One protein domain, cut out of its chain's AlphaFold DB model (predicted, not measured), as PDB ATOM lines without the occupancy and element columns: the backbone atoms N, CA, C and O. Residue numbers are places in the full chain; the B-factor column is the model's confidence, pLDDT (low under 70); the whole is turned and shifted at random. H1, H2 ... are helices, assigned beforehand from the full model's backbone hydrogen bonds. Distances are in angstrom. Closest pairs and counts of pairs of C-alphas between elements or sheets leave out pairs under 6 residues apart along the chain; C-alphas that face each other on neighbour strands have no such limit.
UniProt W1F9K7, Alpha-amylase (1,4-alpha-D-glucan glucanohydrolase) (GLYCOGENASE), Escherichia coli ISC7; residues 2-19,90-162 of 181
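What this domain is: This is residues 2 to 19 and 90 to 162 of the 181 residues of the protein "Alpha-amylase (1,4-alpha-D-glucan glucanohydrolase) (GLYCOGENASE)" of Escherichia coli ISC7 (UniProt W1F9K7). Little regular structure is seen: long loops run through an elongated body, with H1 at one end, H2 toward the other, and H3 and H4 packed together between them. Two loops meet in a short parallel pairing, residues 12 to 13 with 139 to 140. The printed part has 91 residues, 34 of them in four named helices, H1 to H4 in order, with no named strand: all helix. It is only just loose, close to compact, with a radius of gyration of the C-alphas of 15.0 A, and spans 48 by 27 by 25 A.

How they stand to each other: H1, residues 2 to 5, and H2, residues 98 to 103, touch no helix. H3, residues 117 to 132, touches H4, residues 148 to 155, with residues 120 to 127 alone; the closest C-alphas, of Asn 124 and Ser 154, are 5.0 A apart. They run the same way at a steep tilt of 46 degrees. Every O i to N i+4 pair is within hydrogen-bond range in H2, H3 and H4; H1 is too short for one.

Where its parts are: H1 begins at C-alpha 2 (163.568, 174.967, 129.121). H3 is 22.4 A long and H4 11.1 A, ending at C-alpha 155 (174.125, 169.740, 149.339).

The domain as a whole: Residues 20 to 89 are not printed; C-alphas 19 and 90 are 16.2 A apart. The links H2 to H3 and H3 to H4 are long. pLDDT is under 70 at residues 19 and 155 to 162.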
ATOM      1  N   LEU A   2     163.105 175.875 130.194       73.19
ATOM      2  CA  LEU A   2     163.568 174.967 129.121       73.19
ATOM      3  C   LEU A   2     162.990 173.543 129.220       73.19
ATOM      4  O   LEU A   2     162.833 172.866 128.209       73.19
ATOM      5  N   LYS A   3     162.542 173.155 130.416       73.38
ATOM      6  CA  LYS A   3     161.828 171.904 130.683       73.38
ATOM      7  C   LYS A   3     160.608 171.675 129.782       73.38
ATOM      8  O   LYS A   3     160.313 170.537 129.442       73.38
ATOM      9  N   LYS A   4     159.930 172.745 129.337       82.38
ATOM     10  CA  LYS A   4     158.795 172.648 128.397       82.38
ATOM     11  C   LYS A   4     159.185 172.100 127.017       82.38
ATOM     12  O   LYS A   4     158.320 171.678 126.267       82.38
ATOM     13  N   PHE A   5     160.478 172.119 126.706       85.44
ATOM     14  CA  PHE A   5     161.064 171.561 125.491       85.44
ATOM     15  C   PHE A   5     161.754 170.209 125.742       85.44
ATOM     16  O   PHE A   5     162.497 169.743 124.888       85.44
ATOM     17  N   GLY A   6     161.564 169.591 126.917       83.88
ATOM     18  CA  GLY A   6     162.232 168.336 127.281       83.88
ATOM     19  C   GLY A   6     163.732 168.477 127.566       83.88
ATOM     20  O   GLY A   6     164.438 167.477 127.600       83.88
ATOM     21  N   ILE A   7     164.226 169.705 127.763       80.12
ATOM     22  CA  ILE A   7     165.642 169.977 128.025       80.12
ATOM     23  C   ILE A   7     165.870 170.074 129.535       80.12
ATOM     24  O   ILE A   7     165.318 170.956 130.203       80.12
ATOM     25  N   ASP A   8     166.721 169.189 130.047       84.31
ATOM     26  CA  ASP A   8     167.210 169.218 131.422       84.31
ATOM     27  C   ASP A   8     168.446 170.112 131.559       84.31
ATOM     28  O   ASP A   8     169.285 170.189 130.664       84.31
ATOM     29  N   ILE A   9     168.576 170.762 132.716       83.06
ATOM     30  CA  ILE A   9     169.703 171.642 133.038       83.06
ATOM     31  C   ILE A   9     170.480 171.044 134.210       83.06
ATOM     32  O   ILE A   9     169.886 170.636 135.213       83.06
ATOM     33  N   ILE A  10     171.806 171.033 134.084       85.19
ATOM     34  CA  ILE A  10     172.759 170.678 135.139       85.19
ATOM     35  C   ILE A  10     173.769 171.830 135.224       85.19
ATOM     36  O   ILE A  10     174.696 171.867 134.414       85.19
ATOM     37  N   PRO A  11     173.578 172.815 136.121       84.25
ATOM     38  CA  PRO A  11     174.528 173.907 136.260       84.25
ATOM     39  C   PRO A  11     175.810 173.449 136.961       84.25
ATOM     40  O   PRO A  11     175.827 172.464 137.709       84.25
ATOM     41  N   ASP A  12     176.874 174.209 136.723       82.62
ATOM     42  CA  ASP A  12     178.140 174.061 137.431       82.62
ATOM     43  C   ASP A  12     178.017 174.588 138.871       82.62
ATOM     44  O   ASP A  12     177.280 175.539 139.156       82.62
ATOM     45  N   TYR A  13     178.716 173.943 139.795       83.06
ATOM     46  CA  TYR A  13     178.774 174.289 141.211       83.06
ATOM     47  C   TYR A  13     180.238 174.512 141.582       83.06
ATOM     48  O   TYR A  13     181.001 173.560 141.719       83.06
ATOM     49  N   THR A  14     180.626 175.777 141.746       81.69
ATOM     50  CA  THR A  14     182.036 176.201 141.818       81.69
ATOM     51  C   THR A  14     182.438 176.763 143.181       81.69
ATOM     52  O   THR A  14     183.435 177.459 143.294       81.69
ATOM     53  N   PHE A  15     181.686 176.476 144.247       76.06
ATOM     54  CA  PHE A  15     181.858 177.158 145.538       76.06
ATOM     55  C   PHE A  15     183.027 176.670 146.404       76.06
ATOM     56  O   PHE A  15     183.198 177.188 147.502       76.06
ATOM     57  N   ASN A  16     183.793 175.664 145.975       79.00
ATOM     58  CA  ASN A  16     184.936 175.169 146.756       79.00
ATOM     59  C   ASN A  16     186.139 176.127 146.688       79.00
ATOM     60  O   ASN A  16     186.927 176.216 147.629       79.00
ATOM     61  N   PHE A  17     186.265 176.858 145.580       82.62
ATOM     62  CA  PHE A  17     187.315 177.839 145.351       82.62
ATOM     63  C   PHE A  17     186.705 179.163 144.924       82.62
ATOM     64  O   PHE A  17     185.693 179.193 144.231       82.62
ATOM     65  N   MET A  18     187.352 180.258 145.296       76.31
ATOM     66  CA  MET A  18     186.970 181.590 144.842       76.31
ATOM     67  C   MET A  18     188.107 182.195 144.026       76.31
ATOM     68  O   MET A  18     189.282 181.962 144.307       76.31
ATOM     69  N   GLY A  19     187.767 182.977 143.003       68.69
ATOM     70  CA  GLY A  19     188.749 183.821 142.331       68.69
ATOM     71  C   GLY A  19     189.218 184.935 143.269       68.69
ATOM     72  O   GLY A  19     188.433 185.455 144.061       68.69
ATOM     73  N   ILE A  90     199.193 173.485 145.336       87.06
ATOM     74  CA  ILE A  90     199.547 172.098 145.014       87.06
ATOM     75  C   ILE A  90     200.742 172.112 144.051       87.06
ATOM     76  O   ILE A  90     200.667 172.733 142.984       87.06
ATOM     77  N   SER A  91     201.837 171.444 144.417       88.06
ATOM     78  CA  SER A  91     202.988 171.268 143.528       88.06
ATOM     79  C   SER A  91     202.762 170.121 142.532       88.06
ATOM     80  O   SER A  91     201.817 169.339 142.637       88.06
ATOM     81  N   LYS A  92     203.618 170.016 141.506       87.75
ATOM     82  CA  LYS A  92     203.467 169.004 140.439       87.75
ATOM     83  C   LYS A  92     203.590 167.561 140.949       87.75
ATOM     84  O   LYS A  92     202.950 166.673 140.401       87.75
ATOM     85  N   ASP A  93     204.390 167.346 141.977       92.50
ATOM     86  CA  ASP A  93     204.634 166.057 142.628       92.50
ATOM     87  C   ASP A  93     203.552 165.682 143.658       92.50
ATOM     88  O   ASP A  93     203.459 164.533 144.078       92.50
ATOM     89  N   GLU A  94     202.673 166.618 144.019       88.88
ATOM     90  CA  GLU A  94     201.641 166.416 145.041       88.88
ATOM     91  C   GLU A  94     200.271 166.009 144.480       88.88
ATOM     92  O   GLU A  94     199.330 165.792 145.245       88.88
ATOM     93  N   TRP A  95     200.130 165.876 143.158       87.25
ATOM     94  CA  TRP A  95     198.841 165.571 142.521       87.25
ATOM     95  C   TRP A  95     198.269 164.195 142.871       87.25
ATOM     96  O   TRP A  95     197.059 164.000 142.751       87.25
ATOM     97  N   GLU A  96     199.107 163.267 143.326       88.50
ATOM     98  CA  GLU A  96     198.685 161.947 143.812       88.50
ATOM     99  C   GLU A  96     198.472 161.924 145.336       88.50
ATOM    100  O   GLU A  96     197.896 160.983 145.883       88.50
ATOM    101  N   ASN A  97     198.872 162.987 146.044       88.56
ATOM    102  CA  ASN A  97     198.720 163.091 147.486       88.56
ATOM    103  C   ASN A  97     197.328 163.637 147.844       88.56
ATOM    104  O   ASN A  97     197.060 164.837 147.775       88.56
ATOM    105  N   LEU A  98     196.441 162.745 148.296       85.12
ATOM    106  CA  LEU A  98     195.065 163.090 148.675       85.12
ATOM    107  C   LEU A  98     194.982 164.193 149.742       85.12
ATOM    108  O   LEU A  98     194.045 164.992 149.718       85.12
ATOM    109  N   HIS A  99     195.932 164.238 150.679       85.62
ATOM    110  CA  HIS A  99     195.979 165.278 151.703       85.62
ATOM    111  C   HIS A  99     196.334 166.632 151.077       85.62
ATOM    112  O   HIS A  99     195.636 167.616 151.306       85.62
ATOM    113  N   ALA A 100     197.350 166.676 150.211       86.50
ATOM    114  CA  ALA A 100     197.722 167.900 149.502       86.50
ATOM    115  C   ALA A 100     196.578 168.415 148.612       86.50
ATOM    116  O   ALA A 100     196.248 169.597 148.673       86.50
ATOM    117  N   LEU A 101     195.899 167.528 147.872       85.56
ATOM    118  CA  LEU A 101     194.741 167.892 147.046       85.56
ATOM    119  C   LEU A 101     193.618 168.561 147.852       85.56
ATOM    120  O   LEU A 101     192.941 169.447 147.326       85.56
ATOM    121  N   LYS A 102     193.405 168.120 149.098       84.06
ATOM    122  CA  LYS A 102     192.344 168.612 149.982       84.06
ATOM    123  C   LYS A 102     192.749 169.827 150.810       84.06
ATOM    124  O   LYS A 102     191.859 170.584 151.176       84.06
ATOM    125  N   GLU A 103     194.016 170.043 151.126       83.38
ATOM    126  CA  GLU A 103     194.413 171.166 151.994       83.38
ATOM    127  C   GLU A 103     195.008 172.354 151.230       83.38
ATOM    128  O   GLU A 103     194.937 173.486 151.708       83.38
ATOM    129  N   LYS A 104     195.589 172.129 150.049       86.75
ATOM    130  CA  LYS A 104     196.276 173.172 149.280       86.75
ATOM    131  C   LYS A 104     195.385 173.808 148.217       86.75
ATOM    132  O   LYS A 104     194.344 173.281 147.817       86.75
ATOM    133  N   ARG A 105     195.814 174.978 147.752       85.19
ATOM    134  CA  ARG A 105     195.128 175.772 146.736       85.19
ATOM    135  C   ARG A 105     195.328 175.193 145.346       85.19
ATOM    136  O   ARG A 105     196.408 174.724 144.984       85.19
ATOM    137  N   LEU A 106     194.281 175.315 144.538       84.25
ATOM    138  CA  LEU A 106     194.337 175.056 143.110       84.25
ATOM    139  C   LEU A 106     194.691 176.367 142.398       84.25
ATOM    140  O   LEU A 106     193.872 177.279 142.350       84.25
ATOM    141  N   ASN A 107     195.911 176.476 141.865       82.81
ATOM    142  CA  ASN A 107     196.382 177.647 141.105       82.81
ATOM    143  C   ASN A 107     196.182 178.998 141.824       82.81
ATOM    144  O   ASN A 107     195.715 179.968 141.236       82.81
ATOM    145  N   GLY A 108     196.504 179.067 143.114       79.56
ATOM    146  CA  GLY A 108     196.415 180.290 143.915       79.56
ATOM    147  C   GLY A 108     195.019 180.605 144.437       79.56
ATOM    148  O   GLY A 108     194.900 181.469 145.306       79.56
ATOM    149  N   MET A 109     193.985 179.894 143.974       82.94
ATOM    150  CA  MET A 109     192.602 180.170 144.350       82.94
ATOM    151  C   MET A 109     192.361 179.860 145.835       82.94
ATOM    152  O   MET A 109     192.594 178.725 146.268       82.94
ATOM    153  N   PRO A 110     191.895 180.845 146.627       83.62
ATOM    154  CA  PRO A 110     191.438 180.626 147.989       83.62
ATOM    155  C   PRO A 110     190.388 179.528 148.056       83.62
ATOM    156  O   PRO A 110     189.417 179.528 147.298       83.62
ATOM    157  N   LYS A 111     190.585 178.601 148.988       86.56
ATOM    158  CA  LYS A 111     189.661 177.504 149.234       86.56
ATOM    159  C   LYS A 111     188.729 177.862 150.383       86.56
ATOM    160  O   LYS A 111     189.214 178.277 151.430       86.56
ATOM    161  N   THR A 112     187.422 177.699 150.214       86.25
ATOM    162  CA  THR A 112     186.462 177.938 151.302       86.25
ATOM    163  C   THR A 112     186.579 176.866 152.384       86.25
ATOM    164  O   THR A 112     186.834 175.703 152.063       86.25
ATOM    165  N   THR A 113     186.355 177.224 153.649       85.44
ATOM    166  CA  THR A 113     186.419 176.262 154.761       85.44
ATOM    167  C   THR A 113     185.040 175.691 155.121       85.44
ATOM    168  O   THR A 113     184.072 176.453 155.221       85.44
ATOM    169  N   PRO A 114     184.927 174.377 155.419       83.50
ATOM    170  CA  PRO A 114     183.675 173.779 155.889       83.50
ATOM    171  C   PRO A 114     183.282 174.244 157.280       83.50
ATOM    172  O   PRO A 114     182.158 173.992 157.692       83.50
ATOM    173  N   LYS A 115     184.178 174.930 157.996       87.12
ATOM    174  CA  LYS A 115     183.919 175.499 159.320       87.12
ATOM    175  C   LYS A 115     183.120 176.802 159.269       87.12
ATOM    176  O   LYS A 115     182.605 177.219 160.298       87.12
ATOM    177  N   SER A 116     183.018 177.444 158.103       83.38
ATOM    178  CA  SER A 116     182.264 178.688 157.959       83.38
ATOM    179  C   SER A 116     180.789 178.397 157.710       83.38
ATOM    180  O   SER A 116     180.392 177.940 156.634       83.38
ATOM    181  N   ASP A 117     179.955 178.720 158.696       80.81
ATOM    182  CA  ASP A 117     178.500 178.636 158.561       80.81
ATOM    183  C   ASP A 117     177.974 179.567 157.464       80.81
ATOM    184  O   ASP A 117     177.006 179.228 156.783       80.81
ATOM    185  N   GLN A 118     178.643 180.700 157.229       76.12
ATOM    186  CA  GLN A 118     178.293 181.636 156.164       76.12
ATOM    187  C   GLN A 118     178.510 181.009 154.781       76.12
ATOM    188  O   GLN A 118     177.607 181.049 153.945       76.12
ATOM    189  N   VAL A 119     179.653 180.350 154.552       80.06
ATOM    190  CA  VAL A 119     179.911 179.598 153.309       80.06
ATOM    191  C   VAL A 119     178.856 178.513 153.112       80.06
ATOM    192  O   VAL A 119     178.271 178.408 152.033       80.06
ATOM    193  N   ILE A 120     178.584 177.719 154.149       81.06
ATOM    194  CA  ILE A 120     177.606 176.627 154.083       81.06
ATOM    195  C   ILE A 120     176.196 177.151 153.804       81.06
ATOM    196  O   ILE A 120     175.473 176.572 152.989       81.06
ATOM    197  N   MET A 121     175.796 178.251 154.438       76.88
ATOM    198  CA  MET A 121     174.509 178.902 154.204       76.88
ATOM    199  C   MET A 121     174.374 179.349 152.744       76.88
ATOM    200  O   MET A 121     173.370 179.042 152.101       76.88
ATOM    201  N   LEU A 122     175.387 180.033 152.211       76.06
ATOM    202  CA  LEU A 122     175.390 180.550 150.842       76.06
ATOM    203  C   LEU A 122     175.343 179.425 149.801       76.06
ATOM    204  O   LEU A 122     174.562 179.482 148.847       76.06
ATOM    205  N   GLN A 123     176.118 178.365 150.020       80.56
ATOM    206  CA  GLN A 123     176.106 177.174 149.179       80.56
ATOM    207  C   GLN A 123     174.733 176.482 149.190       80.56
ATOM    208  O   GLN A 123     174.156 176.229 148.130       80.56
ATOM    209  N   ASN A 124     174.155 176.258 150.375       77.44
ATOM    210  CA  ASN A 124     172.816 175.679 150.507       77.44
ATOM    211  C   ASN A 124     171.743 176.547 149.844       77.44
ATOM    212  O   ASN A 124     170.821 176.028 149.210       77.44
ATOM    213  N   GLN A 125     171.856 177.869 149.963       75.38
ATOM    214  CA  GLN A 125     170.947 178.799 149.311       75.38
ATOM    215  C   GLN A 125     171.016 178.665 147.790       75.38
ATOM    216  O   GLN A 125     169.968 178.501 147.165       75.38
ATOM    217  N   TYR A 126     172.213 178.647 147.198       80.94
ATOM    218  CA  TYR A 126     172.378 178.414 145.761       80.94
ATOM    219  C   TYR A 126     171.713 177.103 145.321       80.94
ATOM    220  O   TYR A 126     170.881 177.099 144.411       80.94
ATOM    221  N   VAL A 127     172.008 175.998 146.014       79.06
ATOM    222  CA  VAL A 127     171.423 174.678 145.723       79.06
ATOM    223  C   VAL A 127     169.895 174.725 145.811       79.06
ATOM    224  O   VAL A 127     169.203 174.200 144.934       79.06
ATOM    225  N   ARG A 128     169.346 175.373 146.844       77.06
ATOM    226  CA  ARG A 128     167.898 175.511 147.042       77.06
ATOM    227  C   ARG A 128     167.239 176.291 145.911       77.06
ATOM    228  O   ARG A 128     166.175 175.884 145.449       77.06
ATOM    229  N   GLU A 129     167.839 177.383 145.455       77.56
ATOM    230  CA  GLU A 129     167.270 178.180 144.367       77.56
ATOM    231  C   GLU A 129     167.349 177.464 143.026       77.56
ATOM    232  O   GLU A 129     166.350 177.410 142.309       77.56
ATOM    233  N   MET A 130     168.473 176.814 142.722       78.94
ATOM    234  CA  MET A 130     168.594 175.997 141.514       78.94
ATOM    235  C   MET A 130     167.513 174.906 141.468       78.94
ATOM    236  O   MET A 130     166.885 174.692 140.429       78.94
ATOM    237  N   ARG A 131     167.195 174.280 142.611       77.00
ATOM    238  CA  ARG A 131     166.077 173.324 142.711       77.00
ATOM    239  C   ARG A 131     164.723 173.953 142.379       77.00
ATOM    240  O   ARG A 131     163.932 173.313 141.689       77.00
ATOM    241  N   LYS A 132     164.447 175.190 142.811       78.00
ATOM    242  CA  LYS A 132     163.195 175.893 142.455       78.00
ATOM    243  C   LYS A 132     163.079 176.146 140.956       78.00
ATOM    244  O   LYS A 132     161.980 176.071 140.414       78.00
ATOM    245  N   TYR A 133     164.202 176.384 140.279       78.88
ATOM    246  CA  TYR A 133     164.248 176.500 138.818       78.88
ATOM    247  C   TYR A 133     164.086 175.158 138.086       78.88
ATOM    248  O   TYR A 133     164.012 175.134 136.857       78.88
ATOM    249  N   GLY A 134     163.986 174.046 138.820       78.06
ATOM    250  CA  GLY A 134     163.742 172.723 138.260       78.06
ATOM    251  C   GLY A 134     164.965 172.100 137.596       78.06
ATOM    252  O   GLY A 134     164.785 171.261 136.711       78.06
ATOM    253  N   VAL A 135     166.186 172.494 137.990       81.81
ATOM    254  CA  VAL A 135     167.410 171.820 137.523       81.81
ATOM    255  C   VAL A 135     167.416 170.359 137.976       81.81
ATOM    256  O   VAL A 135     166.890 170.020 139.040       81.81
ATOM    257  N   ARG A 136     168.025 169.484 137.175       80.75
ATOM    258  CA  ARG A 136     168.012 168.034 137.417       80.75
ATOM    259  C   ARG A 136     169.100 167.571 138.383       80.75
ATOM    260  O   ARG A 136     168.958 166.536 139.025       80.75
ATOM    261  N   GLY A 137     170.188 168.321 138.471       81.69
ATOM    262  CA  GLY A 137     171.361 167.993 139.273       81.69
ATOM    263  C   GLY A 137     172.361 169.136 139.236       81.69
ATOM    264  O   GLY A 137     172.051 170.187 138.689       81.69
ATOM    265  N   LEU A 138     173.545 168.928 139.805       84.25
ATOM    266  CA  LEU A 138     174.652 169.886 139.801       84.25
ATOM    267  C   LEU A 138     175.922 169.162 139.354       84.25
ATOM    268  O   LEU A 138     176.155 168.027 139.775       84.25
ATOM    269  N   ARG A 139     176.755 169.813 138.543       86.00
ATOM    270  CA  ARG A 139     178.124 169.358 138.283       86.00
ATOM    271  C   ARG A 139     179.017 170.016 139.326       86.00
ATOM    272  O   ARG A 139     179.117 171.229 139.356       86.00
ATOM    273  N   TYR A 140     179.618 169.228 140.212       84.75
ATOM    274  CA  TYR A 140     180.475 169.764 141.270       84.75
ATOM    275  C   TYR A 140     181.886 170.004 140.724       84.75
ATOM    276  O   TYR A 140     182.603 169.049 140.409       84.75
ATOM    277  N   ASP A 141     182.287 171.266 140.612       84.12
ATOM    278  CA  ASP A 141     183.619 171.632 140.153       84.12
ATOM    279  C   ASP A 141     184.688 171.291 141.187       84.12
ATOM    280  O   ASP A 141     184.486 171.412 142.396       84.12
ATOM    281  N   ALA A 142     185.843 170.843 140.698       83.50
ATOM    282  CA  ALA A 142     187.008 170.551 141.525       83.50
ATOM    283  C   ALA A 142     186.714 169.656 142.756       83.50
ATOM    284  O   ALA A 142     187.393 169.767 143.774       83.50
ATOM    285  N   ALA A 143     185.748 168.727 142.662       83.12
ATOM    286  CA  ALA A 143     185.279 167.901 143.788       83.12
ATOM    287  C   ALA A 143     186.396 167.131 144.513       83.12
ATOM    288  O   ALA A 143     186.348 166.951 145.728       83.12
ATOM    289  N   LYS A 144     187.436 166.710 143.776       81.62
ATOM    290  CA  LYS A 144     188.622 166.027 144.327       81.62
ATOM    291  C   LYS A 144     189.404 166.875 145.335       81.62
ATOM    292  O   LYS A 144     190.137 166.333 146.155       81.62
ATOM    293  N   HIS A 145     189.225 168.190 145.273       83.00
ATOM    294  CA  HIS A 145     189.834 169.153 146.171       83.00
ATOM    295  C   HIS A 145     188.899 169.579 147.305       83.00
ATOM    296  O   HIS A 145     189.260 170.465 148.068       83.00
ATOM    297  N   SER A 146     187.696 169.017 147.436       80.06
ATOM    298  CA  SER A 146     186.772 169.342 148.532       80.06
ATOM    299  C   SER A 146     186.981 168.429 149.735       80.06
ATOM    300  O   SER A 146     187.307 167.245 149.607       80.06
ATOM    301  N   LYS A 147     186.741 168.970 150.933       82.69
ATOM    302  CA  LYS A 147     186.569 168.146 152.136       82.69
ATOM    303  C   LYS A 147     185.191 167.486 152.080       82.69
ATOM    304  O   LYS A 147     184.233 168.104 151.622       82.69
ATOM    305  N   HIS A 148     185.094 166.240 152.539       77.19
ATOM    306  CA  HIS A 148     183.830 165.496 152.516       77.19
ATOM    307  C   HIS A 148     182.741 166.212 153.335       77.19
ATOM    308  O   HIS A 148     181.637 166.412 152.840       77.19
ATOM    309  N   GLU A 149     183.120 166.735 154.503       80.88
ATOM    310  CA  GLU A 149     182.270 167.546 155.382       80.88
ATOM    311  C   GLU A 149     181.621 168.742 154.661       80.88
ATOM    312  O   GLU A 149     180.435 169.006 154.840       80.88
ATOM    313  N   GLN A 150     182.363 169.442 153.792       79.62
ATOM    314  CA  GLN A 150     181.815 170.558 153.014       79.62
ATOM    315  C   GLN A 150     180.639 170.091 152.153       79.62
ATOM    316  O   GLN A 150     179.599 170.744 152.111       79.62
ATOM    317  N   ILE A 151     180.808 168.970 151.447       75.62
ATOM    318  CA  ILE A 151     179.813 168.417 150.520       75.62
ATOM    319  C   ILE A 151     178.565 167.985 151.296       75.62
ATOM    320  O   ILE A 151     177.448 168.327 150.907       75.62
ATOM    321  N   GLU A 152     178.751 167.291 152.419       77.25
ATOM    322  CA  GLU A 152     177.649 166.844 153.272       77.25
ATOM    323  C   GLU A 152     176.848 168.021 153.834       77.25
ATOM    324  O   GLU A 152     175.617 167.999 153.813       77.25
ATOM    325  N   ARG A 153     177.519 169.084 154.281       75.94
ATOM    326  CA  ARG A 153     176.852 170.255 154.865       75.94
ATOM    327  C   ARG A 153     176.164 171.158 153.833       75.94
ATOM    328  O   ARG A 153     175.223 171.858 154.197       75.94
ATOM    329  N   SER A 154     176.613 171.162 152.574       72.06
ATOM    330  CA  SER A 154     176.192 172.146 151.554       72.06
ATOM    331  C   SER A 154     175.192 171.655 150.503       72.06
ATOM    332  O   SER A 154     174.624 172.467 149.772       72.06
ATOM    333  N   ILE A 155     174.979 170.339 150.388       68.94
ATOM    334  CA  ILE A 155     174.125 169.740 149.339       68.94
ATOM    335  C   ILE A 155     172.945 168.945 149.945       68.94
ATOM    336  O   ILE A 155     172.089 168.415 149.227       68.94
ATOM    337  N   THR A 156     172.844 168.905 151.277       59.78
ATOM    338  CA  THR A 156     171.861 168.108 152.026       59.78
ATOM    339  C   THR A 156     170.580 168.906 152.334       59.78
ATOM    340  O   THR A 156     170.659 170.072 152.708       59.78
ATOM    341  N   PRO A 157     169.373 168.306 152.215       52.44
ATOM    342  CA  PRO A 157     169.125 166.917 151.842       52.44
ATOM    343  C   PRO A 157     169.329 166.684 150.339       52.44
ATOM    344  O   PRO A 157     169.041 167.590 149.549       52.44
ATOM    345  N   PRO A 158     169.795 165.487 149.930       54.59
ATOM    346  CA  PRO A 158     169.897 165.106 148.525       54.59
ATOM    347  C   PRO A 158     168.539 165.227 147.816       54.59
ATOM    348  O   PRO A 158     167.487 165.284 148.457       54.59
ATOM    349  N   LEU A 159     168.563 165.298 146.483       49.34
ATOM    350  CA  LEU A 159     167.358 165.364 145.652       49.34
ATOM    351  C   LEU A 159     166.381 164.241 146.046       49.34
ATOM    352  O   LEU A 159     166.640 163.066 145.787       49.34
ATOM    353  N   LYS A 160     165.252 164.598 146.672       39.91
ATOM    354  CA  LYS A 160     164.149 163.656 146.896       39.91
ATOM    355  C   LYS A 160     163.545 163.303 145.533       39.91
ATOM    356  O   LYS A 160     163.287 164.201 144.735       39.91
ATOM    357  N   ASN A 161     163.313 162.010 145.298       40.44
ATOM    358  CA  ASN A 161     162.766 161.422 144.064       40.44
ATOM    359  C   ASN A 161     163.755 161.248 142.898       40.44
ATOM    360  O   ASN A 161     163.338 161.220 141.738       40.44
ATOM    361  N   TYR A 162     165.051 161.072 143.165       41.44
ATOM    362  CA  TYR A 162     165.877 160.368 142.186       41.44
ATOM    363  C   TYR A 162     165.496 158.887 142.260       41.44
ATOM    364  O   TYR A 162     165.768 158.237 143.266       41.44
TER     365      TYR A 162